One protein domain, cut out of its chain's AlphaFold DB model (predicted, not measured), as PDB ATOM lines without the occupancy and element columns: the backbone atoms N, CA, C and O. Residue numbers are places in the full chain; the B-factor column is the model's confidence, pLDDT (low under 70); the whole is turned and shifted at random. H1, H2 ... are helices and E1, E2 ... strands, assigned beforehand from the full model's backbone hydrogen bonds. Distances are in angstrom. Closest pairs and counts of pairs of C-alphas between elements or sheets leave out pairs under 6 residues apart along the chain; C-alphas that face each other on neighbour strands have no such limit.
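This is residues 38 to 243 of the 372 residues of an uncharacterized protein of Flavobacterium tibetense (UniProt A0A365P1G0). One long helix, H11, runs through the middle of a body of mostly crossed helices, and seven others, H1, H2, H3, H5, H6, H7 and H9, touch it along its length. A small three-stranded sheet, E1 E2 E3, sits at the end where H11 begins, with H10 across it, while H8 packs on H7 and H9 without reaching H11. You have 206 printed residues, with eleven named helices and three named strands in the order H1 to H10, E1, E2, E3, H11; the sheet, E1 - E2 - E3, is antiparallel and the class is mostly helix. The whole is compact, with a radius of gyration of the C-alphas of 17.4 A, and spans 53 by 42 by 30 A.

Look first at the hub, H11, residues 217 to 242, then go along from residue 38. In H1, residues 38 to 51, residues 42 to 46 alone touch H11, closest at the C-alphas of Asn 46 and Asn 236, 5.7 A. H2, residues 55 to 69, only just touches H11, with 3 pairs of C-alphas within 8 A, the closest those of Leu 61 and Phe 233, 6.2 A. H3, residues 75 to 88, touches H11 with residues 81 to 85 alone, closest at the C-alphas of Ser 85 and Phe 238, 6.5 A. H4, residues 91 to 94, is close to H11 but not clearly touching; the C-alphas of Ile 92 and Leu 235 are 7.1 A apart. H5, residues 100 to 109, touches H11 at a shallow tilt of 16 degrees, opposite ways, closest at the C-alphas of Thr 100 and Gln 228, 6.1 A. H6, residues 114 to 124, touches residues 220 to 228 of H11, closest at the C-alphas of Tyr 120 and Ile 224, 5.4 A. H7, residues 128 to 142, touches H3 at a shallow tilt of 7 degrees, opposite ways, closest at the C-alphas of His 77 and Leu 139, 7.6 A. H8, residues 161 to 171, touches H7, closest at the C-alphas of Phe 134 and Ile 168, 6.1 A. H8 forms a helical hairpin with H9, residues 176 to 185, and they only just touch, with 3 pairs of C-alphas within 8 A. H9 touches H11 at a steep tilt of 60 degrees, closest at the C-alphas of Ala 185 and Ser 223, 4.4 A. H10, residues 188 to 195, is on the sheet at a height of 8.3 A. E1, residues 199 to 202, E2, residues 205 to 208, and E3, residues 214 to 216, form a meander of two hairpins, each strand the antiparallel neighbour of the one before. Find N 200 and O 207 at 2.9 A, and N 206 and O 215 at 2.8 A, both within hydrogen-bond range. Every O i to N i+4 pair is within range in H1, H2 and H6 to H11; H3 has 9 of 10, H5 has 2 of 6 with 4 of 7 O i to N i+3 pairs, and H4 is too short for such a pair.

Find C-alpha 38 at (-5.534, -47.778, 33.101), where H1 begins and runs 19.9 A. H2 spans 20.9 A, H3 19.8 A and H7 20.5 A. H11 runs 37.8 A from C-alpha 217 at (-27.285, -20.608, 18.193) to C-alpha 242 at (-15.430, -51.227, 36.874).

The C-alphas farthest apart are those of Ser 75 and Asn 203, 54.0 A. The printed part has no cut. Its one long link is residues 143 to 160, between H7 and H8. The model's pLDDT is under 70 at residues 86 to 111 and 197.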
ATOM      1  N   LYS A  38      -4.297 -48.196  33.772       74.06
ATOM      2  CA  LYS A  38      -5.534 -47.778  33.101       74.06
ATOM      3  C   LYS A  38      -6.672 -47.484  34.092       74.06
ATOM      4  O   LYS A  38      -7.489 -46.601  33.822       74.06
ATOM      5  N   ASN A  39      -6.737 -48.184  35.226       76.88
ATOM      6  CA  ASN A  39      -7.721 -47.915  36.276       76.88
ATOM      7  C   ASN A  39      -7.440 -46.581  36.965       76.88
ATOM      8  O   ASN A  39      -8.372 -45.798  37.150       76.88
ATOM      9  N   ALA A  40      -6.174 -46.287  37.274       80.38
ATOM     10  CA  ALA A  40      -5.772 -44.997  37.820       80.38
ATOM     11  C   ALA A  40      -6.099 -43.855  36.851       80.38
ATOM     12  O   ALA A  40      -6.700 -42.858  37.248       80.38
ATOM     13  N   PHE A  41      -5.819 -44.027  35.556       77.75
ATOM     14  CA  PHE A  41      -6.220 -43.056  34.537       77.75
ATOM     15  C   PHE A  41      -7.727 -42.761  34.569       77.75
ATOM     16  O   PHE A  41      -8.128 -41.597  34.646       77.75
ATOM     17  N   PHE A  42      -8.579 -43.792  34.535       74.25
ATOM     18  CA  PHE A  42     -10.027 -43.577  34.554       74.25
ATOM     19  C   PHE A  42     -10.518 -42.993  35.873       74.25
ATOM     20  O   PHE A  42     -11.416 -42.149  35.864       74.25
ATOM     21  N   TYR A  43      -9.925 -43.407  36.990       81.12
ATOM     22  CA  TYR A  43     -10.241 -42.866  38.301       81.12
ATOM     23  C   TYR A  43      -9.957 -41.363  38.359       81.12
ATOM     24  O   TYR A  43     -10.849 -40.573  38.667       81.12
ATOM     25  N   TYR A  44      -8.751 -40.952  37.967       79.75
ATOM     26  CA  TYR A  44      -8.362 -39.546  37.963       79.75
ATOM     27  C   TYR A  44      -9.172 -38.722  36.959       79.75
ATOM     28  O   TYR A  44      -9.633 -37.633  37.293       79.75
ATOM     29  N   ARG A  45      -9.447 -39.256  35.761       76.44
ATOM     30  CA  ARG A  45     -10.342 -38.613  34.785       76.44
ATOM     31  C   ARG A  45     -11.733 -38.364  35.375       76.44
ATOM     32  O   ARG A  45     -12.289 -37.281  35.201       76.44
ATOM     33  N   ASN A  46     -12.299 -39.351  36.068       78.31
ATOM     34  CA  ASN A  46     -13.601 -39.215  36.718       78.31
ATOM     35  C   ASN A  46     -13.582 -38.188  37.838       78.31
ATOM     36  O   ASN A  46     -14.526 -37.409  37.954       78.31
ATOM     37  N   TRP A  47     -12.523 -38.193  38.643       81.69
ATOM     38  CA  TRP A  47     -12.338 -37.227  39.711       81.69
ATOM     39  C   TRP A  47     -12.245 -35.799  39.156       81.69
ATOM     40  O   TRP A  47     -12.997 -34.925  39.588       81.69
ATOM     41  N   LEU A  48     -11.426 -35.581  38.120       74.88
ATOM     42  CA  LEU A  48     -11.326 -34.302  37.411       74.88
ATOM     43  C   LEU A  48     -12.675 -33.861  36.839       74.88
ATOM     44  O   LEU A  48     -13.046 -32.698  36.970       74.88
ATOM     45  N   TYR A  49     -13.423 -34.785  36.229       75.25
ATOM     46  CA  TYR A  49     -14.762 -34.499  35.722       75.25
ATOM     47  C   TYR A  49     -15.672 -33.985  36.838       75.25
ATOM     48  O   TYR A  49     -16.273 -32.927  36.689       75.25
ATOM     49  N   THR A  50     -15.729 -34.689  37.973       79.12
ATOM     50  CA  THR A  50     -16.569 -34.285  39.108       79.12
ATOM     51  C   THR A  50     -16.134 -32.974  39.750       79.12
ATOM     52  O   THR A  50     -16.996 -32.200  40.149       79.12
ATOM     53  N   LEU A  51     -14.827 -32.695  39.802       75.56
ATOM     54  CA  LEU A  51     -14.280 -31.456  40.360       75.56
ATOM     55  C   LEU A  51     -14.725 -30.213  39.573       75.56
ATOM     56  O   LEU A  51     -14.799 -29.118  40.122       75.56
ATOM     57  N   LEU A  52     -15.006 -30.379  38.280       71.88
ATOM     58  CA  LEU A  52     -15.333 -29.285  37.367       71.88
ATOM     59  C   LEU A  52     -16.833 -29.048  37.200       71.88
ATOM     60  O   LEU A  52     -17.211 -28.065  36.561       71.88
ATOM     61  N   LEU A  53     -17.676 -29.924  37.753       78.44
ATOM     62  CA  LEU A  53     -19.119 -29.736  37.719       78.44
ATOM     63  C   LEU A  53     -19.518 -28.584  38.635       78.44
ATOM     64  O   LEU A  53     -19.088 -28.487  39.784       78.44
ATOM     65  N   ASN A  54     -20.402 -27.727  38.138       81.00
ATOM     66  CA  ASN A  54     -21.080 -26.778  39.002       81.00
ATOM     67  C   ASN A  54     -22.126 -27.495  39.883       81.00
ATOM     68  O   ASN A  54     -22.469 -28.662  39.684       81.00
ATOM     69  N   LYS A  55     -22.682 -26.772  40.860       85.00
ATOM     70  CA  LYS A  55     -23.643 -27.325  41.827       85.00
ATOM     71  C   LYS A  55     -24.899 -27.930  41.182       85.00
ATOM     72  O   LYS A  55     -25.468 -28.867  41.734       85.00
ATOM     73  N   GLU A  56     -25.378 -27.375  40.072       85.25
ATOM     74  CA  GLU A  56     -26.543 -27.905  39.354       85.25
ATOM     75  C   GLU A  56     -26.180 -29.190  38.608       85.25
ATOM     76  O   GLU A  56     -26.855 -30.205  38.764       85.25
ATOM     77  N   GLU A  57     -25.055 -29.189  37.897       86.69
ATOM     78  CA  GLU A  57     -24.547 -30.355  37.171       86.69
ATOM     79  C   GLU A  57     -24.229 -31.525  38.108       86.69
ATOM     80  O   GLU A  57     -24.497 -32.679  37.773       86.69
ATOM     81  N   GLN A  58     -23.716 -31.237  39.306       89.44
ATOM     82  CA  GLN A  58     -23.476 -32.245  40.334       89.44
ATOM     83  C   GLN A  58     -24.785 -32.902  40.796       89.44
ATOM     84  O   GLN A  58     -24.855 -34.128  40.884       89.44
ATOM     85  N   LYS A  59     -25.851 -32.120  41.009       94.19
ATOM     86  CA  LYS A  59     -27.180 -32.664  41.339       94.19
ATOM     87  C   LYS A  59     -27.753 -33.504  40.202       94.19
ATOM     88  O   LYS A  59     -28.339 -34.552  40.462       94.19
ATOM     89  N   SER A  60     -27.572 -33.075  38.953       94.31
ATOM     90  CA  SER A  60     -27.965 -33.871  37.789       94.31
ATOM     91  C   SER A  60     -27.201 -35.196  37.757       94.31
ATOM     92  O   SER A  60     -27.821 -36.241  37.600       94.31
ATOM     93  N   LEU A  61     -25.883 -35.196  37.986       93.56
ATOM     94  CA  LEU A  61     -25.093 -36.432  38.057       93.56
ATOM     95  C   LEU A  61     -25.592 -37.365  39.171       93.56
ATOM     96  O   LEU A  61     -25.675 -38.575  38.973       93.56
ATOM     97  N   GLU A  62     -25.933 -36.830  40.342       95.31
ATOM     98  CA  GLU A  62     -26.497 -37.619  41.442       95.31
ATOM     99  C   GLU A  62     -27.853 -38.234  41.085       95.31
ATOM    100  O   GLU A  62     -28.079 -39.413  41.356       95.31
ATOM    101  N   GLU A  63     -28.754 -37.473  40.458       96.81
ATOM    102  CA  GLU A  63     -30.041 -37.993  39.987       96.81
ATOM    103  C   GLU A  63     -29.853 -39.065  38.904       96.81
ATOM    104  O   GLU A  63     -30.472 -40.125  38.978       96.81
ATOM    105  N   PHE A  64     -28.920 -38.857  37.970       96.25
ATOM    106  CA  PHE A  64     -28.540 -39.860  36.973       96.25
ATOM    107  C   PHE A  64     -28.098 -41.172  37.626       96.25
ATOM    108  O   PHE A  64     -28.593 -42.245  37.280       96.25
ATOM    109  N   LYS A  65     -27.193 -41.095  38.611       95.50
ATOM    110  CA  LYS A  65     -26.717 -42.272  39.350       95.50
ATOM    111  C   LYS A  65     -27.860 -42.968  40.081       95.50
ATOM    112  O   LYS A  65     -27.929 -44.190  40.040       95.50
ATOM    113  N   LYS A  66     -28.785 -42.214  40.688       95.56
ATOM    114  CA  LYS A  66     -29.974 -42.771  41.358       95.56
ATOM    115  C   LYS A  66     -30.881 -43.542  40.404       95.56
ATOM    116  O   LYS A  66     -31.417 -44.569  40.807       95.56
ATOM    117  N   ILE A  67     -31.046 -43.080  39.162       95.88
ATOM    118  CA  ILE A  67     -31.820 -43.811  38.147       95.88
ATOM    119  C   ILE A  67     -31.179 -45.176  37.889       95.88
ATOM    120  O   ILE A  67     -31.872 -46.191  37.915       95.88
ATOM    121  N   LEU A  68     -29.865 -45.219  37.668       95.06
ATOM    122  CA  LEU A  68     -29.180 -46.470  37.335       95.06
ATOM    123  C   LEU A  68     -29.035 -47.407  38.549       95.06
ATOM    124  O   LEU A  68     -29.215 -48.612  38.416       95.06
ATOM    125  N   ASP A  69     -28.807 -46.865  39.746       95.88
ATOM    126  CA  ASP A  69     -28.624 -47.640  40.979       95.88
ATOM    127  C   ASP A  69     -29.937 -47.961  41.726       95.88
ATOM    128  O   ASP A  69     -29.890 -48.545  42.809       95.88
ATOM    129  N   LEU A  70     -31.123 -47.640  41.187       94.94
ATOM    130  CA  LEU A  70     -32.401 -47.835  41.901       94.94
ATOM    131  C   LEU A  70     -32.612 -49.287  42.373       94.94
ATOM    132  O   LEU A  70     -33.204 -49.530  43.424       94.94
ATOM    133  N   ARG A  71     -32.120 -50.263  41.601       94.25
ATOM    134  CA  ARG A  71     -32.199 -51.704  41.901       94.25
ATOM    135  C   ARG A  71     -30.833 -52.311  42.243       94.25
ATOM    136  O   ARG A  71     -30.618 -53.509  42.015       94.25
ATOM    137  N   ILE A  72     -29.906 -51.501  42.762       94.12
ATOM    138  CA  ILE A  72     -28.562 -51.942  43.146       94.12
ATOM    139  C   ILE A  72     -28.614 -53.162  44.080       94.12
ATOM    140  O   ILE A  72     -29.491 -53.291  44.930       94.12
ATOM    141  N   GLY A  73     -27.684 -54.100  43.887       89.69
ATOM    142  CA  GLY A  73     -27.597 -55.337  44.670       89.69
ATOM    143  C   GLY A  73     -28.469 -56.487  44.155       89.69
ATOM    144  O   GLY A  73     -28.241 -57.633  44.538       89.69
ATOM    145  N   THR A  74     -29.413 -56.238  43.242       95.56
ATOM    146  CA  THR A  74     -30.177 -57.323  42.604       95.56
ATOM    147  C   THR A  74     -29.345 -58.052  41.544       95.56
ATOM    148  O   THR A  74     -28.506 -57.460  40.861       95.56
ATOM    149  N   SER A  75     -29.615 -59.348  41.342       95.56
ATOM    150  CA  SER A  75     -28.960 -60.132  40.283       95.56
ATOM    151  C   SER A  75     -29.212 -59.541  38.892       95.56
ATOM    152  O   SER A  75     -28.302 -59.493  38.068       95.56
ATOM    153  N   LYS A  76     -30.424 -59.023  38.645       95.38
ATOM    154  CA  LYS A  76     -30.793 -58.395  37.373       95.38
ATOM    155  C   LYS A  76     -30.003 -57.112  37.103       95.38
ATOM    156  O   LYS A  76     -29.479 -56.950  36.005       95.38
ATOM    157  N   HIS A  77     -29.867 -56.245  38.108       95.56
ATOM    158  CA  HIS A  77     -29.034 -55.045  38.016       95.56
ATOM    159  C   HIS A  77     -27.571 -55.403  37.736       95.56
ATOM    160  O   HIS A  77     -26.970 -54.882  36.802       95.56
ATOM    161  N   ASN A  78     -27.008 -56.352  38.488       92.56
ATOM    162  CA  ASN A  78     -25.617 -56.770  38.302       92.56
ATOM    163  C   ASN A  78     -25.372 -57.367  36.907       92.56
ATOM    164  O   ASN A  78     -24.322 -57.126  36.313       92.56
ATOM    165  N   ASN A  79     -26.351 -58.087  36.351       91.81
ATOM    166  CA  ASN A  79     -26.291 -58.586  34.979       91.81
ATOM    167  C   ASN A  79     -26.294 -57.450  33.945       91.81
ATOM    168  O   ASN A  79     -25.500 -57.513  33.009       91.81
ATOM    169  N   LEU A  80     -27.115 -56.406  34.115       91.38
ATOM    170  CA  LEU A  80     -27.088 -55.224  33.241       91.38
ATOM    171  C   LEU A  80     -25.755 -54.477  33.321       91.38
ATOM    172  O   LEU A  80     -25.174 -54.148  32.287       91.38
ATOM    173  N   ILE A  81     -25.233 -54.262  34.532       90.12
ATOM    174  CA  ILE A  81     -23.919 -53.637  34.721       90.12
ATOM    175  C   ILE A  81     -22.844 -54.454  34.014       90.12
ATOM    176  O   ILE A  81     -22.054 -53.891  33.263       90.12
ATOM    177  N   LYS A  82     -22.835 -55.777  34.206       87.44
ATOM    178  CA  LYS A  82     -21.877 -56.674  33.555       87.44
ATOM    179  C   LYS A  82     -22.026 -56.680  32.035       87.44
ATOM    180  O   LYS A  82     -21.010 -56.736  31.354       87.44
ATOM    181  N   HIS A  83     -23.246 -56.611  31.506       87.00
ATOM    182  CA  HIS A  83     -23.495 -56.553  30.066       87.00
ATOM    183  C   HIS A  83     -22.844 -55.315  29.437       87.00
ATOM    184  O   HIS A  83     -21.972 -55.453  28.582       87.00
ATOM    185  N   TYR A  84     -23.187 -54.122  29.928       84.69
ATOM    186  CA  TYR A  84     -22.663 -52.864  29.383       84.69
ATOM    187  C   TYR A  84     -21.195 -52.615  29.740       84.69
ATOM    188  O   TYR A  84     -20.454 -52.000  28.976       84.69
ATOM    189  N   SER A  85     -20.729 -53.153  30.870       78.00
ATOM    190  CA  SER A  85     -19.311 -53.073  31.225       78.00
ATOM    191  C   SER A  85     -18.451 -54.052  30.419       78.00
ATOM    192  O   SER A  85     -17.353 -53.722  29.991       78.00
ATOM    193  N   GLY A  86     -18.939 -55.271  30.190       65.69
ATOM    194  CA  GLY A  86     -18.182 -56.336  29.532       65.69
ATOM    195  C   GLY A  86     -18.124 -56.230  28.008       65.69
ATOM    196  O   GLY A  86     -17.104 -56.597  27.434       65.69
ATOM    197  N   ASN A  87     -19.181 -55.727  27.358       53.75
ATOM    198  CA  ASN A  87     -19.275 -55.687  25.893       53.75
ATOM    199  C   ASN A  87     -18.864 -54.343  25.273       53.75
ATOM    200  O   ASN A  87     -18.485 -54.313  24.108       53.75
ATOM    201  N   GLU A  88     -18.910 -53.235  26.020       52.84
ATOM    202  CA  GLU A  88     -18.897 -51.894  25.412       52.84
ATOM    203  C   GLU A  88     -17.979 -50.882  26.107       52.84
ATOM    204  O   GLU A  88     -17.977 -49.696  25.773       52.84
ATOM    205  N   HIS A  89     -17.109 -51.325  27.019       49.12
ATOM    206  CA  HIS A  89     -16.002 -50.485  27.490       49.12
ATOM    207  C   HIS A  89     -15.085 -49.999  26.349       49.12
ATOM    208  O   HIS A  89     -14.275 -49.103  26.554       49.12
ATOM    209  N   SER A  90     -15.175 -50.566  25.148       44.16
ATOM    210  CA  SER A  90     -14.580 -49.993  23.943       44.16
ATOM    211  C   SER A  90     -15.554 -49.076  23.207       44.16
ATOM    212  O   SER A  90     -15.129 -47.999  22.830       44.16
ATOM    213  N   GLU A  91     -16.831 -49.419  23.015       48.84
ATOM    214  CA  GLU A  91     -17.800 -48.627  22.228       48.84
ATOM    215  C   GLU A  91     -18.293 -47.353  22.921       48.84
ATOM    216  O   GLU A  91     -18.169 -46.275  22.335       48.84
ATOM    217  N   ILE A  92     -18.716 -47.430  24.191       53.78
ATOM    218  CA  ILE A  92     -19.040 -46.258  25.033       53.78
ATOM    219  C   ILE A  92     -17.838 -45.295  25.080       53.78
ATOM    220  O   ILE A  92     -17.990 -44.079  25.178       53.78
ATOM    221  N   PHE A  93     -16.623 -45.842  24.976       50.75
ATOM    222  CA  PHE A  93     -15.372 -45.098  25.016       50.75
ATOM    223  C   PHE A  93     -14.804 -44.724  23.636       50.75
ATOM    224  O   PHE A  93     -13.908 -43.886  23.609       50.75
ATOM    225  N   SER A  94     -15.241 -45.305  22.517       48.03
ATOM    226  CA  SER A  94     -14.646 -45.102  21.176       48.03
ATOM    227  C   SER A  94     -15.549 -44.319  20.233       48.03
ATOM    228  O   SER A  94     -15.052 -43.701  19.291       48.03
ATOM    229  N   GLN A  95     -16.859 -44.279  20.482       49.84
ATOM    230  CA  GLN A  95     -17.774 -43.533  19.632       49.84
ATOM    231  C   GLN A  95     -17.692 -42.028  19.938       49.84
ATOM    232  O   GLN A  95     -18.253 -41.529  20.906       49.84
ATOM    233  N   LYS A  96     -16.943 -41.328  19.071       48.69
ATOM    234  CA  LYS A  96     -16.851 -39.864  18.907       48.69
ATOM    235  C   LYS A  96     -16.694 -39.087  20.214       48.69
ATOM    236  O   LYS A  96     -17.580 -38.359  20.659       48.69
ATOM    237  N   ARG A  97     -15.487 -39.184  20.770       50.75
ATOM    238  CA  ARG A  97     -14.988 -38.218  21.747       50.75
ATOM    239  C   ARG A  97     -14.748 -36.884  21.040       50.75
ATOM    240  O   ARG A  97     -13.747 -36.697  20.371       50.75
ATOM    241  N   LEU A  98     -15.690 -35.972  21.181       48.62
ATOM    242  CA  LEU A  98     -15.343 -34.580  21.438       48.62
ATOM    243  C   LEU A  98     -15.752 -34.355  22.904       48.62
ATOM    244  O   LEU A  98     -16.801 -34.851  23.340       48.62
ATOM    245  N   ASN A  99     -14.860 -33.788  23.711       52.50
ATOM    246  CA  ASN A  99     -14.916 -33.783  25.177       52.50
ATOM    247  C   ASN A  99     -15.797 -32.644  25.714       52.50
ATOM    248  O   ASN A  99     -15.848 -31.569  25.124       52.50
ATOM    249  N   THR A 100     -16.475 -32.880  26.846       43.50
ATOM    250  CA  THR A 100     -17.310 -31.969  27.672       43.50
ATOM    251  C   THR A 100     -16.865 -30.518  27.676       43.50
ATOM    252  O   THR A 100     -17.660 -29.584  27.766       43.50
ATOM    253  N   PHE A 101     -15.554 -30.332  27.671       46.31
ATOM    254  CA  PHE A 101     -14.952 -29.036  27.847       46.31
ATOM    255  C   PHE A 101     -14.862 -28.260  26.520       46.31
ATOM    256  O   PHE A 101     -14.836 -27.034  26.577       46.31
ATOM    257  N   GLU A 102     -14.847 -28.934  25.355       43.47
ATOM    258  CA  GLU A 102     -14.649 -28.323  24.020       43.47
ATOM    259  C   GLU A 102     -15.835 -27.437  23.649       43.47
ATOM    260  O   GLU A 102     -15.666 -26.268  23.310       43.47
ATOM    261  N   ILE A 103     -17.053 -27.943  23.829       46.72
ATOM    262  CA  ILE A 103     -18.267 -27.240  23.396       46.72
ATOM    263  C   ILE A 103     -18.649 -26.108  24.351       46.72
ATOM    264  O   ILE A 103     -19.153 -25.067  23.931       46.72
ATOM    265  N   ALA A 104     -18.369 -26.263  25.645       44.03
ATOM    266  CA  ALA A 104     -18.665 -25.221  26.622       44.03
ATOM    267  C   ALA A 104     -17.829 -23.941  26.420       44.03
ATOM    268  O   ALA A 104     -18.235 -22.878  26.884       44.03
ATOM    269  N   LEU A 105     -16.687 -24.029  25.726       41.75
ATOM    270  CA  LEU A 105     -15.929 -22.859  25.272       41.75
ATOM    271  C   LEU A 105     -16.405 -22.345  23.909       41.75
ATOM    272  O   LEU A 105     -16.448 -21.127  23.714       41.75
ATOM    273  N   GLU A 106     -16.825 -23.237  23.001       47.12
ATOM    274  CA  GLU A 106     -17.461 -22.838  21.738       47.12
ATOM    275  C   GLU A 106     -18.669 -21.922  21.993       47.12
ATOM    276  O   GLU A 106     -18.775 -20.877  21.354       47.12
ATOM    277  N   MET A 107     -19.481 -22.197  23.023       48.19
ATOM    278  CA  MET A 107     -20.651 -21.379  23.395       48.19
ATOM    279  C   MET A 107     -20.397 -19.869  23.497       48.19
ATOM    280  O   MET A 107     -21.322 -19.085  23.294       48.19
ATOM    281  N   THR A 108     -19.183 -19.454  23.868       46.72
ATOM    282  CA  THR A 108     -18.884 -18.037  24.120       46.72
ATOM    283  C   THR A 108     -18.388 -17.267  22.900       46.72
ATOM    284  O   THR A 108     -18.490 -16.047  22.915       46.72
ATOM    285  N   ASN A 109     -17.888 -17.941  21.854       49.56
ATOM    286  CA  ASN A 109     -17.191 -17.276  20.740       49.56
ATOM    287  C   ASN A 109     -17.424 -17.894  19.347       49.56
ATOM    288  O   ASN A 109     -16.855 -17.387  18.378       49.56
ATOM    289  N   SER A 110     -18.202 -18.973  19.199       59.69
ATOM    290  CA  SER A 110     -18.398 -19.606  17.891       59.69
ATOM    291  C   SER A 110     -19.718 -19.197  17.229       59.69
ATOM    292  O   SER A 110     -20.820 -19.361  17.760       59.69
ATOM    293  N   ASN A 111     -19.589 -18.674  16.010       69.56
ATOM    294  CA  ASN A 111     -20.721 -18.498  15.112       69.56
ATOM    295  C   ASN A 111     -21.251 -19.873  14.703       69.56
ATOM    296  O   ASN A 111     -20.479 -20.790  14.381       69.56
ATOM    297  N   LEU A 112     -22.572 -19.986  14.654       77.88
ATOM    298  CA  LEU A 112     -23.251 -21.183  14.201       77.88
ATOM    299  C   LEU A 112     -22.859 -21.476  12.751       77.88
ATOM    300  O   LEU A 112     -22.974 -20.628  11.866       77.88
ATOM    301  N   ASN A 113     -22.402 -22.696  12.495       81.81
ATOM    302  CA  ASN A 113     -21.993 -23.122  11.164       81.81
ATOM    303  C   ASN A 113     -22.420 -24.573  10.891       81.81
ATOM    304  O   ASN A 113     -22.947 -25.280  11.756       81.81
ATOM    305  N   HIS A 114     -22.214 -25.025   9.655       81.06
ATOM    306  CA  HIS A 114     -22.599 -26.373   9.239       81.06
ATOM    307  C   HIS A 114     -21.844 -27.477   9.994       81.06
ATOM    308  O   HIS A 114     -22.423 -28.537  10.228       81.06
ATOM    309  N   ASN A 115     -20.606 -27.232  10.440       78.31
ATOM    310  CA  ASN A 115     -19.850 -28.201  11.236       78.31
ATOM    311  C   ASN A 115     -20.479 -28.384  12.621       78.31
ATOM    312  O   ASN A 115     -20.619 -29.517  13.062       78.31
ATOM    313  N   THR A 116     -20.948 -27.311  13.265       78.81
ATOM    314  CA  THR A 116     -21.706 -27.393  14.530       78.81
ATOM    315  C   THR A 116     -22.978 -28.229  14.368       78.81
ATOM    316  O   THR A 116     -23.309 -29.064  15.209       78.81
ATOM    317  N   CYS A 117     -23.686 -28.057  13.250       81.19
ATOM    318  CA  CYS A 117     -24.889 -28.835  12.960       81.19
ATOM    319  C   CYS A 117     -24.560 -30.317  12.726       81.19
ATOM    320  O   CYS A 117     -25.236 -31.204  13.247       81.19
ATOM    321  N   PHE A 118     -23.494 -30.590  11.971       79.50
ATOM    322  CA  PHE A 118     -22.994 -31.944  11.765       79.50
ATOM    323  C   PHE A 118     -22.561 -32.584  13.086       79.50
ATOM    324  O   PHE A 118     -22.888 -33.738  13.331       79.50
ATOM    325  N   LEU A 119     -21.911 -31.832  13.972       78.44
ATOM    326  CA  LEU A 119     -21.521 -32.294  15.298       78.44
ATOM    327  C   LEU A 119     -22.736 -32.727  16.128       78.44
ATOM    328  O   LEU A 119     -22.751 -33.842  16.649       78.44
ATOM    329  N   TYR A 120     -23.788 -31.904  16.189       82.50
ATOM    330  CA  TYR A 120     -25.047 -32.291  16.837       82.50
ATOM    331  C   TYR A 120     -25.594 -33.608  16.272       82.50
ATOM    332  O   TYR A 120     -25.930 -34.522  17.026       82.50
ATOM    333  N   GLN A 121     -25.640 -33.719  14.942       82.75
ATOM    334  CA  GLN A 121     -26.091 -34.927  14.257       82.75
ATOM    335  C   GLN A 121     -25.245 -36.136  14.673       82.75
ATOM    336  O   GLN A 121     -25.799 -37.174  15.008       82.75
ATOM    337  N   GLN A 122     -23.920 -36.004  14.718       79.31
ATOM    338  CA  GLN A 122     -23.024 -37.082  15.123       79.31
ATOM    339  C   GLN A 122     -23.267 -37.569  16.556       79.31
ATOM    340  O   GLN A 122     -23.259 -38.778  16.768       79.31
ATOM    341  N   TYR A 123     -23.496 -36.662  17.510       79.00
ATOM    342  CA  TYR A 123     -23.823 -37.039  18.888       79.00
ATOM    343  C   TYR A 123     -25.200 -37.681  19.013       79.00
ATOM    344  O   TYR A 123     -25.365 -38.632  19.771       79.00
ATOM    345  N   TYR A 124     -26.182 -37.184  18.261       83.38
ATOM    346  CA  TYR A 124     -27.525 -37.756  18.245       83.38
ATOM    347  C   TYR A 124     -27.526 -39.216  17.759       83.38
ATOM    348  O   TYR A 124     -28.375 -40.006  18.167       83.38
ATOM    349  N   GLU A 125     -26.586 -39.586  16.885       80.44
ATOM    350  CA  GLU A 125     -26.453 -40.959  16.386       80.44
ATOM    351  C   GLU A 125     -25.833 -41.938  17.404       80.44
ATOM    352  O   GLU A 125     -25.808 -43.133  17.128       80.44
ATOM    353  N   ILE A 126     -25.373 -41.478  18.574       78.75
ATOM    354  CA  ILE A 126     -24.850 -42.355  19.633       78.75
ATOM    355  C   ILE A 126     -26.024 -43.061  20.324       78.75
ATOM    356  O   ILE A 126     -26.690 -42.511  21.203       78.75
ATOM    357  N   GLU A 127     -26.288 -44.300  19.915       85.50
ATOM    358  CA  GLU A 127     -27.454 -45.062  20.379       85.50
ATOM    359  C   GLU A 127     -27.278 -45.626  21.786       85.50
ATOM    360  O   GLU A 127     -28.270 -45.820  22.491       85.50
ATOM    361  N   ILE A 128     -26.034 -45.851  22.222       84.25
ATOM    362  CA  ILE A 128     -25.786 -46.556  23.479       84.25
ATOM    363  C   ILE A 128     -26.374 -45.832  24.693       84.25
ATOM    364  O   ILE A 128     -26.921 -46.460  25.598       84.25
ATOM    365  N   LEU A 129     -26.366 -44.498  24.677       87.00
ATOM    366  CA  LEU A 129     -27.003 -43.709  25.723       87.00
ATOM    367  C   LEU A 129     -28.495 -44.048  25.853       87.00
ATOM    368  O   LEU A 129     -28.996 -44.227  26.961       87.00
ATOM    369  N   LEU A 130     -29.196 -44.174  24.722       91.50
ATOM    370  CA  LEU A 130     -30.619 -44.511  24.688       91.50
ATOM    371  C   LEU A 130     -30.859 -45.951  25.149       91.50
ATOM    372  O   LEU A 130     -31.780 -46.189  25.931       91.50
ATOM    373  N   CYS A 131     -30.029 -46.890  24.691       91.50
ATOM    374  CA  CYS A 131     -30.119 -48.294  25.078       91.50
ATOM    375  C   CYS A 131     -29.956 -48.457  26.592       91.50
ATOM    376  O   CYS A 131     -30.844 -49.014  27.232       91.50
ATOM    377  N   VAL A 132     -28.901 -47.885  27.185       91.56
ATOM    378  CA  VAL A 132     -28.672 -47.973  28.635       91.56
ATOM    379  C   VAL A 132     -29.822 -47.349  29.415       91.56
ATOM    380  O   VAL A 132     -30.372 -48.000  30.305       91.56
ATOM    381  N   PHE A 133     -30.208 -46.106  29.100       92.12
ATOM    382  CA  PHE A 133     -31.305 -45.441  29.811       92.12
ATOM    383  C   PHE A 133     -32.567 -46.291  29.789       92.12
ATOM    384  O   PHE A 133     -33.190 -46.509  30.829       92.12
ATOM    385  N   PHE A 134     -32.930 -46.793  28.610       95.44
ATOM    386  CA  PHE A 134     -34.111 -47.617  28.458       95.44
ATOM    387  C   PHE A 134     -34.015 -48.905  29.278       95.44
ATOM    388  O   PHE A 134     -34.946 -49.194  30.027       95.44
ATOM    389  N   SER A 135     -32.910 -49.649  29.195       95.06
ATOM    390  CA  SER A 135     -32.750 -50.923  29.902       95.06
ATOM    391  C   SER A 135     -32.827 -50.772  31.419       95.06
ATOM    392  O   SER A 135     -33.469 -51.586  32.083       95.06
ATOM    393  N   PHE A 136     -32.220 -49.722  31.978       95.88
ATOM    394  CA  PHE A 136     -32.293 -49.459  33.417       95.88
ATOM    395  C   PHE A 136     -33.677 -48.963  33.842       95.88
ATOM    396  O   PHE A 136     -34.205 -49.434  34.846       95.88
ATOM    397  N   LEU A 137     -34.318 -48.082  33.071       95.75
ATOM    398  CA  LEU A 137     -35.688 -47.647  33.364       95.75
ATOM    399  C   LEU A 137     -36.691 -48.806  33.262       95.75
ATOM    400  O   LEU A 137     -37.601 -48.912  34.081       95.75
ATOM    401  N   GLU A 138     -36.515 -49.705  32.295       95.50
ATOM    402  CA  GLU A 138     -37.332 -50.912  32.145       95.50
ATOM    403  C   GLU A 138     -37.135 -51.876  33.321       95.50
ATOM    404  O   GLU A 138     -38.112 -52.398  33.863       95.50
ATOM    405  N   LEU A 139     -35.893 -52.053  33.783       96.12
ATOM    406  CA  LEU A 139     -35.612 -52.809  35.001       96.12
ATOM    407  C   LEU A 139     -36.274 -52.162  36.224       96.12
ATOM    408  O   LEU A 139     -36.815 -52.859  37.078       96.12
ATOM    409  N   ASN A 140     -36.247 -50.839  36.320       94.88
ATOM    410  CA  ASN A 140     -36.790 -50.123  37.467       94.88
ATOM    411  C   ASN A 140     -38.313 -50.263  37.571       94.88
ATOM    412  O   ASN A 140     -38.822 -50.526  38.665       94.88
ATOM    413  N   ILE A 141     -39.007 -50.118  36.438       93.81
ATOM    414  CA  ILE A 141     -40.472 -50.061  36.353       93.81
ATOM    415  C   ILE A 141     -41.081 -51.463  36.257       93.81
ATOM    416  O   ILE A 141     -42.014 -51.778  36.988       93.81
ATOM    417  N   ASN A 142     -40.540 -52.311  35.381       94.06
ATOM    418  CA  ASN A 142     -41.127 -53.608  35.027       94.06
ATOM    419  C   ASN A 142     -40.313 -54.801  35.547       94.06
ATOM    420  O   ASN A 142     -40.651 -55.951  35.267       94.06
ATOM    421  N   GLU A 143     -39.209 -54.551  36.257       93.44
ATOM    422  CA  GLU A 143     -38.289 -55.584  36.747       93.44
ATOM    423  C   GLU A 143     -37.763 -56.514  35.643       93.44
ATOM    424  O   GLU A 143     -37.410 -57.671  35.895       93.44
ATOM    425  N   LYS A 144     -37.683 -56.016  34.407       93.62
ATOM    426  CA  LYS A 144     -37.262 -56.781  33.233       93.62
ATOM    427  C   LYS A 144     -35.912 -56.283  32.720       93.62
ATOM    428  O   LYS A 144     -35.683 -55.086  32.610       93.62
ATOM    429  N   ILE A 145     -35.033 -57.218  32.360       92.38
ATOM    430  CA  ILE A 145     -33.849 -56.912  31.553       92.38
ATOM    431  C   ILE A 145     -34.293 -56.871  30.093       92.38
ATOM    432  O   ILE A 145     -34.716 -57.889  29.549       92.38
ATOM    433  N   GLU A 146     -34.191 -55.708  29.465       92.62
ATOM    434  CA  GLU A 146     -34.476 -55.526  28.043       92.62
ATOM    435  C   GLU A 146     -33.299 -54.798  27.398       92.62
ATOM    436  O   GLU A 146     -33.147 -53.593  27.570       92.62
ATOM    437  N   ILE A 147     -32.455 -55.550  26.695       89.31
ATOM    438  CA  ILE A 147     -31.223 -55.065  26.043       89.31
ATOM    439  C   ILE A 147     -31.300 -55.142  24.514       89.31
ATOM    440  O   ILE A 147     -30.525 -54.490  23.822       89.31
ATOM    441  N   GLU A 148     -32.240 -55.916  23.963       87.19
ATOM    442  CA  GLU A 148     -32.359 -56.104  22.515       87.19
ATOM    443  C   GLU A 148     -33.174 -54.992  21.849       87.19
ATOM    444  O   GLU A 148     -33.012 -54.747  20.648       87.19
ATOM    445  N   LEU A 149     -34.038 -54.325  22.627       91.31
ATOM    446  CA  LEU A 149     -34.913 -53.237  22.193       91.31
ATOM    447  C   LEU A 149     -35.751 -53.631  20.962       91.31
ATOM    448  O   LEU A 149     -36.013 -52.807  20.086       91.31
ATOM    449  N   ALA A 150     -36.201 -54.891  20.894       88.38
ATOM    450  CA  ALA A 150     -36.904 -55.447  19.732       88.38
ATOM    451  C   ALA A 150     -38.120 -54.600  19.305       88.38
ATOM    452  O   ALA A 150     -38.306 -54.319  18.122       88.38
ATOM    453  N   ASN A 151     -38.893 -54.091  20.271       89.94
ATOM    454  CA  ASN A 151     -40.063 -53.239  20.016       89.94
ATOM    455  C   ASN A 151     -39.713 -51.865  19.419       89.94
ATOM    456  O   ASN A 151     -40.569 -51.197  18.836       89.94
ATOM    457  N   PHE A 152     -38.457 -51.441  19.547       94.19
ATOM    458  CA  PHE A 152     -37.960 -50.173  19.032       94.19
ATOM    459  C   PHE A 152     -37.161 -50.336  17.746       94.19
ATOM    460  O   PHE A 152     -36.655 -49.339  17.242       94.19
ATOM    461  N   LYS A 153     -37.073 -51.538  17.171       92.62
ATOM    462  CA  LYS A 153     -36.401 -51.755  15.889       92.62
ATOM    463  C   LYS A 153     -37.384 -51.705  14.718       92.62
ATOM    464  O   LYS A 153     -38.587 -51.964  14.848       92.62
ATOM    465  N   ASP A 154     -36.901 -51.256  13.566       91.19
ATOM    466  CA  ASP A 154     -37.593 -51.413  12.291       91.19
ATOM    467  C   ASP A 154     -37.365 -52.822  11.712       91.19
ATOM    468  O   ASP A 154     -36.700 -53.664  12.312       91.19
ATOM    469  N   ARG A 155     -37.948 -53.097  10.541       89.62
ATOM    470  CA  ARG A 155     -37.811 -54.404   9.874       89.62
ATOM    471  C   ARG A 155     -36.372 -54.716   9.443       89.62
ATOM    472  O   ARG A 155     -36.067 -55.875   9.207       89.62
ATOM    473  N   ASN A 156     -35.522 -53.695   9.347       89.19
ATOM    474  CA  ASN A 156     -34.117 -53.804   8.972       89.19
ATOM    475  C   ASN A 156     -33.201 -53.884  10.208       89.19
ATOM    476  O   ASN A 156     -31.985 -53.947  10.057       89.19
ATOM    477  N   GLY A 157     -33.765 -53.869  11.421       85.81
ATOM    478  CA  GLY A 157     -33.018 -53.897  12.677       85.81
ATOM    479  C   GLY A 157     -32.539 -52.528  13.171       85.81
ATOM    480  O   GLY A 157     -31.919 -52.476  14.232       85.81
ATOM    481  N   ASN A 158     -32.849 -51.427  12.473       87.88
ATOM    482  CA  ASN A 158     -32.438 -50.085  12.893       87.88
ATOM    483  C   ASN A 158     -33.316 -49.567  14.028       87.88
ATOM    484  O   ASN A 158     -34.533 -49.774  14.042       87.88
ATOM    485  N   LEU A 159     -32.718 -48.809  14.942       89.88
ATOM    486  CA  LEU A 159     -33.430 -48.226  16.067       89.88
ATOM    487  C   LEU A 159     -34.340 -47.069  15.624       89.88
ATOM    488  O   LEU A 159     -33.899 -46.059  15.068       89.88
ATOM    489  N   LYS A 160     -35.630 -47.160  15.953       92.19
ATOM    490  CA  LYS A 160     -36.627 -46.084  15.839       92.19
ATOM    491  C   LYS A 160     -36.390 -45.046  16.940       92.19
ATOM    492  O   LYS A 160     -37.208 -44.888  17.848       92.19
ATOM    493  N   LYS A 161     -35.267 -44.325  16.849       89.88
ATOM    494  CA  LYS A 161     -34.760 -43.378  17.861       89.88
ATOM    495  C   LYS A 161     -35.826 -42.428  18.398       89.88
ATOM    496  O   LYS A 161     -35.959 -42.310  19.606       89.88
ATOM    497  N   GLY A 162     -36.640 -41.814  17.536       90.06
ATOM    498  CA  GLY A 162     -37.710 -40.909  17.981       90.06
ATOM    499  C   GLY A 162     -38.756 -41.580  18.885       90.06
ATOM    500  O   GLY A 162     -39.172 -40.994  19.881       90.06
ATOM    501  N   VAL A 163     -39.138 -42.827  18.586       92.75
ATOM    502  CA  VAL A 163     -40.087 -43.602  19.407       92.75
ATOM    503  C   VAL A 163     -39.456 -43.967  20.749       92.75
ATOM    504  O   VAL A 163     -40.092 -43.814  21.791       92.75
ATOM    505  N   LEU A 164     -38.193 -44.401  20.730       95.00
ATOM    506  CA  LEU A 164     -37.451 -44.737  21.941       95.00
ATOM    507  C   LEU A 164     -37.233 -43.512  22.840       95.00
ATOM    508  O   LEU A 164     -37.486 -43.584  24.036       95.00
ATOM    509  N   ILE A 165     -36.834 -42.376  22.264       94.88
ATOM    510  CA  ILE A 165     -36.655 -41.100  22.969       94.88
ATOM    511  C   ILE A 165     -37.951 -40.693  23.667       94.88
ATOM    512  O   ILE A 165     -37.916 -40.349  24.844       94.88
ATOM    513  N   ASN A 166     -39.095 -40.767  22.982       94.31
ATOM    514  CA  ASN A 166     -40.384 -40.429  23.590       94.31
ATOM    515  C   ASN A 166     -40.745 -41.384  24.737       94.31
ATOM    516  O   ASN A 166     -41.229 -40.935  25.773       94.31
ATOM    517  N   ASN A 167     -40.463 -42.682  24.587       95.38
ATOM    518  CA  ASN A 167     -40.683 -43.658  25.652       95.38
ATOM    519  C   ASN A 167     -39.789 -43.399  26.877       95.38
ATOM    520  O   ASN A 167     -40.263 -43.452  28.010       95.38
ATOM    521  N   ILE A 168     -38.511 -43.077  26.657       96.06
ATOM    522  CA  ILE A 168     -37.585 -42.714  27.733       96.06
ATOM    523  C   ILE A 168     -38.068 -41.436  28.427       96.06
ATOM    524  O   ILE A 168     -38.157 -41.427  29.650       96.06
ATOM    525  N   LYS A 169     -38.465 -40.398  27.674       95.00
ATOM    526  CA  LYS A 169     -38.997 -39.143  28.237       95.00
ATOM    527  C   LYS A 169     -40.160 -39.389  29.198       95.00
ATOM    528  O   LYS A 169     -40.084 -38.931  30.330       95.00
ATOM    529  N   SER A 170     -41.158 -40.185  28.803       94.44
ATOM    530  CA  SER A 170     -42.297 -40.502  29.686       94.44
ATOM    531  C   SER A 170     -41.894 -41.241  30.967       94.44
ATOM    532  O   SER A 170     -42.539 -41.118  31.999       94.44
ATOM    533  N   LYS A 171     -40.804 -42.015  30.927       94.69
ATOM    534  CA  LYS A 171     -40.293 -42.751  32.092       94.69
ATOM    535  C   LYS A 171     -39.403 -41.891  32.996       94.69
ATOM    536  O   LYS A 171     -39.136 -42.280  34.131       94.69
ATOM    537  N   LEU A 172     -38.937 -40.743  32.501       95.25
ATOM    538  CA  LEU A 172     -38.088 -39.802  33.228       95.25
ATOM    539  C   LEU A 172     -38.873 -38.709  33.963       95.25
ATOM    540  O   LEU A 172     -38.252 -37.938  34.679       95.25
ATOM    541  N   GLU A 173     -40.202 -38.641  33.839       89.38
ATOM    542  CA  GLU A 173     -41.032 -37.562  34.414       89.38
ATOM    543  C   GLU A 173     -40.817 -37.349  35.927       89.38
ATOM    544  O   GLU A 173     -40.892 -36.225  36.411       89.38
ATOM    545  N   ASN A 174     -40.464 -38.405  36.671       88.44
ATOM    546  CA  ASN A 174     -40.173 -38.329  38.109       88.44
ATOM    547  C   ASN A 174     -38.735 -37.882  38.452       88.44
ATOM    548  O   ASN A 174     -38.393 -37.761  39.626       88.44
ATOM    549  N   TYR A 175     -37.887 -37.658  37.449       94.81
ATOM    550  CA  TYR A 175     -36.475 -37.293  37.572       94.81
ATOM    551  C   TYR A 175     -36.236 -35.975  36.831       94.81
ATOM    552  O   TYR A 175     -35.702 -35.959  35.723       94.81
ATOM    553  N   GLN A 176     -36.713 -34.863  37.395       95.44
ATOM    554  CA  GLN A 176     -36.872 -33.603  36.660       95.44
ATOM    555  C   GLN A 176     -35.557 -33.047  36.088       95.44
ATOM    556  O   GLN A 176     -35.571 -32.469  34.999       95.44
ATOM    557  N   LEU A 177     -34.424 -33.195  36.786       96.19
ATOM    558  CA  LEU A 177     -33.142 -32.666  36.299       96.19
ATOM    559  C   LEU A 177     -32.685 -33.447  35.066       96.19
ATOM    560  O   LEU A 177     -32.285 -32.851  34.064       96.19
ATOM    561  N   ILE A 178     -32.783 -34.774  35.120       96.81
ATOM    562  CA  ILE A 178     -32.432 -35.655  34.009       96.81
ATOM    563  C   ILE A 178     -33.456 -35.590  32.886       96.81
ATOM    564  O   ILE A 178     -33.054 -35.595  31.726       96.81
ATOM    565  N   TYR A 179     -34.741 -35.435  33.191       96.69
ATOM    566  CA  TYR A 179     -35.778 -35.170  32.201       96.69
ATOM    567  C   TYR A 179     -35.451 -33.905  31.398       96.69
ATOM    568  O   TYR A 179     -35.355 -33.969  30.175       96.69
ATOM    569  N   ASN A 180     -35.189 -32.780  32.074       95.69
ATOM    570  CA  ASN A 180     -34.870 -31.507  31.421       95.69
ATOM    571  C   ASN A 180     -33.598 -31.608  30.566       95.69
ATOM    572  O   ASN A 180     -33.544 -31.094  29.443       95.69
ATOM    573  N   LEU A 181     -32.570 -32.279  31.090       94.88
ATOM    574  CA  LEU A 181     -31.313 -32.503  30.382       94.88
ATOM    575  C   LEU A 181     -31.529 -33.377  29.135       94.88
ATOM    576  O   LEU A 181     -31.071 -33.030  28.048       94.88
ATOM    577  N   PHE A 182     -32.280 -34.472  29.266       95.56
ATOM    578  CA  PHE A 182     -32.609 -35.392  28.177       95.56
ATOM    579  C   PHE A 182     -33.505 -34.745  27.116       95.56
ATOM    580  O   PHE A 182     -33.286 -34.921  25.918       95.56
ATOM    581  N   GLU A 183     -34.487 -33.946  27.525       94.94
ATOM    582  CA  GLU A 183     -35.340 -33.188  26.614       94.94
ATOM    583  C   GLU A 183     -34.540 -32.167  25.804       94.94
ATOM    584  O   GLU A 183     -34.720 -32.073  24.586       94.94
ATOM    585  N   THR A 184     -33.620 -31.461  26.463       94.00
ATOM    586  CA  THR A 184     -32.734 -30.494  25.812       94.00
ATOM    587  C   THR A 184     -31.771 -31.188  24.848       94.00
ATOM    588  O   THR A 184     -31.589 -30.717  23.726       94.00
ATOM    589  N   ALA A 185     -31.185 -32.319  25.245       92.31
ATOM    590  CA  ALA A 185     -30.295 -33.128  24.414       92.31
ATOM    591  C   ALA A 185     -30.995 -33.620  23.133       92.31
ATOM    592  O   ALA A 185     -30.552 -33.370  22.007       92.31
ATOM    593  N   PHE A 186     -32.154 -34.254  23.302       92.38
ATOM    594  CA  PHE A 186     -32.961 -34.830  22.229       92.38
ATOM    595  C   PHE A 186     -34.095 -33.887  21.812       92.38
ATOM    596  O   PHE A 186     -35.282 -34.243  21.814       92.38
ATOM    597  N   ASN A 187     -33.712 -32.658  21.459       90.12
ATOM    598  CA  ASN A 187     -34.627 -31.635  20.978       90.12
ATOM    599  C   ASN A 187     -35.104 -31.964  19.550       90.12
ATOM    600  O   ASN A 187     -34.354 -31.861  18.574       90.12
ATOM    601  N   SER A 188     -36.380 -32.336  19.418       86.94
ATOM    602  CA  SER A 188     -36.990 -32.744  18.145       86.94
ATOM    603  C   SER A 188     -36.975 -31.632  17.095       86.94
ATOM    604  O   SER A 188     -36.784 -31.906  15.913       86.94
ATOM    605  N   LYS A 189     -37.105 -30.371  17.517       85.44
ATOM    606  CA  LYS A 189     -37.047 -29.188  16.652       85.44
ATOM    607  C   LYS A 189     -35.688 -29.089  15.955       85.44
ATOM    608  O   LYS A 189     -35.623 -28.926  14.736       85.44
ATOM    609  N   ILE A 190     -34.607 -29.233  16.721       86.50
ATOM    610  CA  ILE A 190     -33.231 -29.171  16.213       86.50
ATOM    611  C   ILE A 190     -32.938 -30.393  15.339       86.50
ATOM    612  O   ILE A 190     -32.484 -30.231  14.205       86.50
ATOM    613  N   ARG A 191     -33.277 -31.605  15.807       85.19
ATOM    614  CA  ARG A 191     -33.067 -32.841  15.038       85.19
ATOM    615  C   ARG A 191     -33.791 -32.832  13.701       85.19
ATOM    616  O   ARG A 191     -33.168 -33.169  12.701       85.19
ATOM    617  N   ASN A 192     -35.061 -32.438  13.658       82.25
ATOM    618  CA  ASN A 192     -35.824 -32.406  12.408       82.25
ATOM    619  C   ASN A 192     -35.231 -31.401  11.414       82.25
ATOM    620  O   ASN A 192     -35.190 -31.666  10.215       82.25
ATOM    621  N   THR A 193     -34.731 -30.270  11.912       81.88
ATOM    622  CA  THR A 193     -34.167 -29.215  11.062       81.88
ATOM    623  C   THR A 193     -32.808 -29.617  10.483       81.88
ATOM    624  O   THR A 193     -32.599 -29.518   9.277       81.88
ATOM    625  N   ILE A 194     -31.897 -30.122  11.321       82.94
ATOM    626  CA  ILE A 194     -30.546 -30.533  10.906       82.94
ATOM    627  C   ILE A 194     -30.581 -31.858  10.138       82.94
ATOM    628  O   ILE A 194     -29.910 -32.028   9.124       82.94
ATOM    629  N   GLY A 195     -31.382 -32.803  10.616       72.50
ATOM    630  CA  GLY A 195     -31.346 -34.207  10.237       72.50
ATOM    631  C   GLY A 195     -31.731 -34.547   8.811       72.50
ATOM    632  O   GLY A 195     -31.283 -35.560   8.281       72.50
ATOM    633  N   HIS A 196     -32.553 -33.701   8.200       71.31
ATOM    634  CA  HIS A 196     -32.964 -33.840   6.809       71.31
ATOM    635  C   HIS A 196     -32.127 -32.967   5.863       71.31
ATOM    636  O   HIS A 196     -32.476 -32.862   4.694       71.31
ATOM    637  N   ASN A 197     -31.056 -32.322   6.357       67.25
ATOM    638  CA  ASN A 197     -30.235 -31.342   5.628       67.25
ATOM    639  C   ASN A 197     -31.046 -30.211   4.966       67.25
ATOM    640  O   ASN A 197     -30.573 -29.535   4.056       67.25
ATOM    641  N   ASN A 198     -32.264 -29.974   5.450       77.75
ATOM    642  CA  ASN A 198     -33.211 -29.024   4.882       77.75
ATOM    643  C   ASN A 198     -33.211 -27.729   5.693       77.75
ATOM    644  O   ASN A 198     -34.252 -27.306   6.203       77.75
ATOM    645  N   TYR A 199     -32.047 -27.087   5.809       86.88
ATOM    646  CA  TYR A 199     -31.906 -25.844   6.560       86.88
ATOM    647  C   TYR A 199     -30.910 -24.865   5.937       86.88
ATOM    648  O   TYR A 199     -30.061 -25.227   5.125       86.88
ATOM    649  N   LYS A 200     -31.016 -23.604   6.354       88.31
ATOM    650  CA  LYS A 200     -30.030 -22.543   6.122       88.31
ATOM    651  C   LYS A 200     -29.646 -21.921   7.456       88.31
ATOM    652  O   LYS A 200     -30.430 -21.951   8.403       88.31
ATOM    653  N   ILE A 201     -28.450 -21.345   7.517       87.56
ATOM    654  CA  ILE A 201     -28.003 -20.570   8.672       87.56
ATOM    655  C   ILE A 201     -28.172 -19.091   8.333       87.56
ATOM    656  O   ILE A 201     -27.586 -18.608   7.367       87.56
ATOM    657  N   ILE A 202     -29.021 -18.393   9.085       85.75
ATOM    658  CA  ILE A 202     -29.343 -16.976   8.872       85.75
ATOM    659  C   ILE A 202     -29.285 -16.274  10.222       85.75
ATOM    660  O   ILE A 202     -29.996 -16.675  11.143       85.75
ATOM    661  N   ASN A 203     -28.472 -15.219  10.336       84.31
ATOM    662  CA  ASN A 203     -28.325 -14.420  11.560       84.31
ATOM    663  C   ASN A 203     -28.110 -15.289  12.812       84.31
ATOM    664  O   ASN A 203     -28.800 -15.114  13.816       84.31
ATOM    665  N   ASP A 204     -27.195 -16.260  12.719       83.31
ATOM    666  CA  ASP A 204     -26.850 -17.162  13.825       83.31
ATOM    667  C   ASP A 204     -28.032 -18.038  14.304       83.31
ATOM    668  O   ASP A 204     -28.176 -18.396  15.475       83.31
ATOM    669  N   LYS A 205     -28.925 -18.392  13.374       87.31
ATOM    670  CA  LYS A 205     -30.032 -19.330  13.591       87.31
ATOM    671  C   LYS A 205     -30.056 -20.386  12.505       87.31
ATOM    672  O   LYS A 205     -29.858 -20.076  11.333       87.31
ATOM    673  N   ILE A 206     -30.386 -21.613  12.884       87.44
ATOM    674  CA  ILE A 206     -30.773 -22.665  11.949       87.44
ATOM    675  C   ILE A 206     -32.241 -22.444  11.608       87.44
ATOM    676  O   ILE A 206     -33.082 -22.463  12.504       87.44
ATOM    677  N   VAL A 207     -32.555 -22.256  10.331       87.44
ATOM    678  CA  VAL A 207     -33.929 -22.102   9.843       87.44
ATOM    679  C   VAL A 207     -34.209 -23.196   8.822       87.44
ATOM    680  O   VAL A 207     -33.424 -23.382   7.891       87.44
ATOM    681  N   SER A 208     -35.310 -23.926   8.989       87.12
ATOM    682  CA  SER A 208     -35.758 -24.911   8.005       87.12
ATOM    683  C   SER A 208     -36.060 -24.240   6.663       87.12
ATOM    684  O   SER A 208     -36.448 -23.074   6.605       87.12
ATOM    685  N   LEU A 209     -35.904 -24.967   5.555       83.81
ATOM    686  CA  LEU A 209     -36.159 -24.410   4.217       83.81
ATOM    687  C   LEU A 209     -37.613 -23.956   4.006       83.81
ATOM    688  O   LEU A 209     -37.849 -23.056   3.204       83.81
ATOM    689  N   ASP A 210     -38.570 -24.540   4.732       81.50
ATOM    690  CA  ASP A 210     -39.981 -24.129   4.735       81.50
ATOM    691  C   ASP A 210     -40.285 -22.970   5.705       81.50
ATOM    692  O   ASP A 210     -41.432 -22.539   5.811       81.50
ATOM    693  N   GLY A 211     -39.275 -22.482   6.434       77.81
ATOM    694  CA  GLY A 211     -39.370 -21.375   7.384       77.81
ATOM    695  C   GLY A 211     -40.165 -21.672   8.658       77.81
ATOM    696  O   GLY A 211     -40.292 -20.788   9.502       77.81
ATOM    697  N   LYS A 212     -40.703 -22.887   8.829       81.94
ATOM    698  CA  LYS A 212     -41.582 -23.227   9.963       81.94
ATOM    699  C   LYS A 212     -40.826 -23.497  11.255       81.94
ATOM    700  O   LYS A 212     -41.406 -23.394  12.333       81.94
ATOM    701  N   ILE A 213     -39.552 -23.869  11.158       83.44
ATOM    702  CA  ILE A 213     -38.732 -24.233  12.305       83.44
ATOM    703  C   ILE A 213     -37.490 -23.349  12.337       83.44
ATOM    704  O   ILE A 213     -36.745 -23.273  11.365       83.44
ATOM    705  N   SER A 214     -37.245 -22.699  13.476       86.50
ATOM    706  CA  SER A 214     -36.040 -21.894  13.686       86.50
ATOM    707  C   SER A 214     -35.416 -22.160  15.051       86.50
ATOM    708  O   SER A 214     -36.079 -21.920  16.060       86.50
ATOM    709  N   ALA A 215     -34.164 -22.600  15.111       88.19
ATOM    710  CA  ALA A 215     -33.405 -22.764  16.350       88.19
ATOM    711  C   ALA A 215     -32.267 -21.741  16.416       88.19
ATOM    712  O   ALA A 215     -31.522 -21.563  15.456       88.19
ATOM    713  N   SER A 216     -32.149 -21.051  17.543       87.94
ATOM    714  CA  SER A 216     -31.053 -20.126  17.824       87.94
ATOM    715  C   SER A 216     -29.731 -20.851  18.052       87.94
ATOM    716  O   SER A 216     -29.714 -22.014  18.457       87.94
ATOM    717  N   ASN A 217     -28.622 -20.134  17.853       84.19
ATOM    718  CA  ASN A 217     -27.285 -20.608  18.193       84.19
ATOM    719  C   ASN A 217     -27.214 -21.191  19.626       84.19
ATOM    720  O   ASN A 217     -26.750 -22.310  19.844       84.19
ATOM    721  N   GLN A 218     -27.796 -20.477  20.596       83.75
ATOM    722  CA  GLN A 218     -27.856 -20.910  21.995       83.75
ATOM    723  C   GLN A 218     -28.622 -22.226  22.184       83.75
ATOM    724  O   GLN A 218     -28.157 -23.092  22.919       83.75
ATOM    725  N   GLU A 219     -29.775 -22.399  21.525       87.81
ATOM    726  CA  GLU A 219     -30.541 -23.654  21.585       87.81
ATOM    727  C   GLU A 219     -29.713 -24.833  21.052       87.81
ATOM    728  O   GLU A 219     -29.672 -25.888  21.684       87.81
ATOM    729  N   VAL A 220     -29.020 -24.647  19.923       86.31
ATOM    730  CA  VAL A 220     -28.202 -25.695  19.291       86.31
ATOM    731  C   VAL A 220     -27.050 -26.106  20.195       86.31
ATOM    732  O   VAL A 220     -26.912 -27.291  20.504       86.31
ATOM    733  N   PHE A 221     -26.262 -25.148  20.681       83.69
ATOM    734  CA  PHE A 221     -25.151 -25.457  21.575       83.69
ATOM    735  C   PHE A 221     -25.608 -26.074  22.891       83.69
ATOM    736  O   PHE A 221     -24.979 -27.017  23.369       83.69
ATOM    737  N   LYS A 222     -26.732 -25.614  23.452       86.38
ATOM    738  CA  LYS A 222     -27.287 -26.207  24.671       86.38
ATOM    739  C   LYS A 222     -27.683 -27.670  24.450       86.38
ATOM    740  O   LYS A 222     -27.445 -28.500  25.327       86.38
ATOM    741  N   SER A 223     -28.241 -28.014  23.287       89.50
ATOM    742  CA  SER A 223     -28.562 -29.402  22.935       89.50
ATOM    743  C   SER A 223     -27.320 -30.273  22.757       89.50
ATOM    744  O   SER A 223     -27.292 -31.391  23.270       89.50
ATOM    745  N   ILE A 224     -26.282 -29.761  22.090       84.75
ATOM    746  CA  ILE A 224     -24.996 -30.460  21.954       84.75
ATOM    747  C   ILE A 224     -24.382 -30.712  23.338       84.75
ATOM    748  O   ILE A 224     -24.042 -31.851  23.660       84.75
ATOM    749  N   TYR A 225     -24.310 -29.674  24.178       82.75
ATOM    750  CA  TYR A 225     -23.803 -29.782  25.545       82.75
ATOM    751  C   TYR A 225     -24.582 -30.824  26.349       82.75
ATOM    752  O   TYR A 225     -23.991 -31.688  26.981       82.75
ATOM    753  N   SER A 226     -25.912 -30.811  26.257       88.19
ATOM    754  CA  SER A 226     -26.758 -31.742  27.009       88.19
ATOM    755  C   SER A 226     -26.551 -33.203  26.588       88.19
ATOM    756  O   SER A 226     -26.471 -34.075  27.452       88.19
ATOM    757  N   LEU A 227     -26.416 -33.485  25.282       87.44
ATOM    758  CA  LEU A 227     -26.073 -34.830  24.781       87.44
ATOM    759  C   LEU A 227     -24.738 -35.302  25.358       87.44
ATOM    760  O   LEU A 227     -24.598 -36.434  25.825       87.44
ATOM    761  N   GLN A 228     -23.760 -34.408  25.348       80.62
ATOM    762  CA  GLN A 228     -22.429 -34.684  25.845       80.62
ATOM    763  C   GLN A 228     -22.412 -34.911  27.360       80.62
ATOM    764  O   GLN A 228     -21.832 -35.893  27.816       80.62
ATOM    765  N   THR A 229     -23.088 -34.073  28.150       83.62
ATOM    766  CA  THR A 229     -23.233 -34.254  29.600       83.62
ATOM    767  C   THR A 229     -23.806 -35.631  29.931       83.62
ATOM    768  O   THR A 229     -23.253 -36.326  30.781       83.62
ATOM    769  N   LEU A 230     -24.851 -36.075  29.225       88.94
ATOM    770  CA  LEU A 230     -25.435 -37.404  29.430       88.94
ATOM    771  C   LEU A 230     -24.450 -38.536  29.098       88.94
ATOM    772  O   LEU A 230     -24.329 -39.486  29.872       88.94
ATOM    773  N   ASN A 231     -23.695 -38.417  28.002       82.81
ATOM    774  CA  ASN A 231     -22.631 -39.371  27.670       82.81
ATOM    775  C   ASN A 231     -21.528 -39.404  28.738       82.81
ATOM    776  O   ASN A 231     -21.018 -40.469  29.079       82.81
ATOM    777  N   ASN A 232     -21.174 -38.261  29.322       79.12
ATOM    778  CA  ASN A 232     -20.184 -38.218  30.394       79.12
ATOM    779  C   ASN A 232     -20.701 -38.782  31.709       79.12
ATOM    780  O   ASN A 232     -19.940 -39.425  32.427       79.12
ATOM    781  N   PHE A 233     -21.978 -38.583  32.026       87.69
ATOM    782  CA  PHE A 233     -22.602 -39.240  33.171       87.69
ATOM    783  C   PHE A 233     -22.564 -40.758  33.011       87.69
ATOM    784  O   PHE A 233     -22.190 -41.458  33.953       87.69
ATOM    785  N   LEU A 234     -22.848 -41.254  31.804       86.12
ATOM    786  CA  LEU A 234     -22.729 -42.666  31.464       86.12
ATOM    787  C   LEU A 234     -21.293 -43.173  31.661       86.12
ATOM    788  O   LEU A 234     -21.071 -44.162  32.361       86.12
ATOM    789  N   LEU A 235     -20.314 -42.457  31.100       79.31
ATOM    790  CA  LEU A 235     -18.895 -42.777  31.240       79.31
ATOM    791  C   LEU A 235     -18.464 -42.797  32.707       79.31
ATOM    792  O   LEU A 235     -17.858 -43.775  33.137       79.31
ATOM    793  N   ASN A 236     -18.792 -41.752  33.471       83.12
ATOM    794  CA  ASN A 236     -18.473 -41.639  34.893       83.12
ATOM    795  C   ASN A 236     -19.073 -42.803  35.684       83.12
ATOM    796  O   ASN A 236     -18.380 -43.428  36.482       83.12
ATOM    797  N   TYR A 237     -20.343 -43.123  35.429       87.56
ATOM    798  CA  TYR A 237     -21.032 -44.211  36.102       87.56
ATOM    799  C   TYR A 237     -20.353 -45.556  35.835       87.56
ATOM    800  O   TYR A 237     -19.878 -46.186  36.778       87.56
ATOM    801  N   PHE A 238     -20.221 -45.978  34.576       83.50
ATOM    802  CA  PHE A 238     -19.698 -47.313  34.270       83.50
ATOM    803  C   PHE A 238     -18.228 -47.489  34.626       83.50
ATOM    804  O   PHE A 238     -17.862 -48.529  35.165       83.50
ATOM    805  N   SER A 239     -17.396 -46.472  34.396       77.19
ATOM    806  CA  SER A 239     -15.998 -46.532  34.836       77.19
ATOM    807  C   SER A 239     -15.897 -46.613  36.361       77.19
ATOM    808  O   SER A 239     -15.138 -47.426  36.870       77.19
ATOM    809  N   SER A 240     -16.722 -45.879  37.119       79.31
ATOM    810  CA  SER A 240     -16.721 -45.991  38.587       79.31
ATOM    811  C   SER A 240     -17.145 -47.371  39.112       79.31
ATOM    812  O   SER A 240     -16.745 -47.749  40.208       79.31
ATOM    813  N   LYS A 241     -17.934 -48.136  38.343       80.81
ATOM    814  CA  LYS A 241     -18.348 -49.501  38.711       80.81
ATOM    815  C   LYS A 241     -17.313 -50.563  38.327       80.81
ATOM    816  O   LYS A 241     -17.341 -51.646  38.905       80.81
ATOM    817  N   SER A 242     -16.438 -50.279  37.362       72.06
ATOM    818  CA  SER A 242     -15.430 -51.227  36.874       72.06
ATOM    819  C   SER A 242     -14.031 -51.011  37.456       72.06
ATOM    820  O   SER A 242     -13.242 -51.955  37.479       72.06
ATOM    821  N   ILE A 243     -13.724 -49.814  37.964       73.75
ATOM    822  CA  ILE A 243     -12.438 -49.521  38.606       73.75
ATOM    823  C   ILE A 243     -12.289 -50.351  39.891       73.75
ATOM    824  O   ILE A 243     -13.079 -50.252  40.832       73.75
TER     825      ILE A 243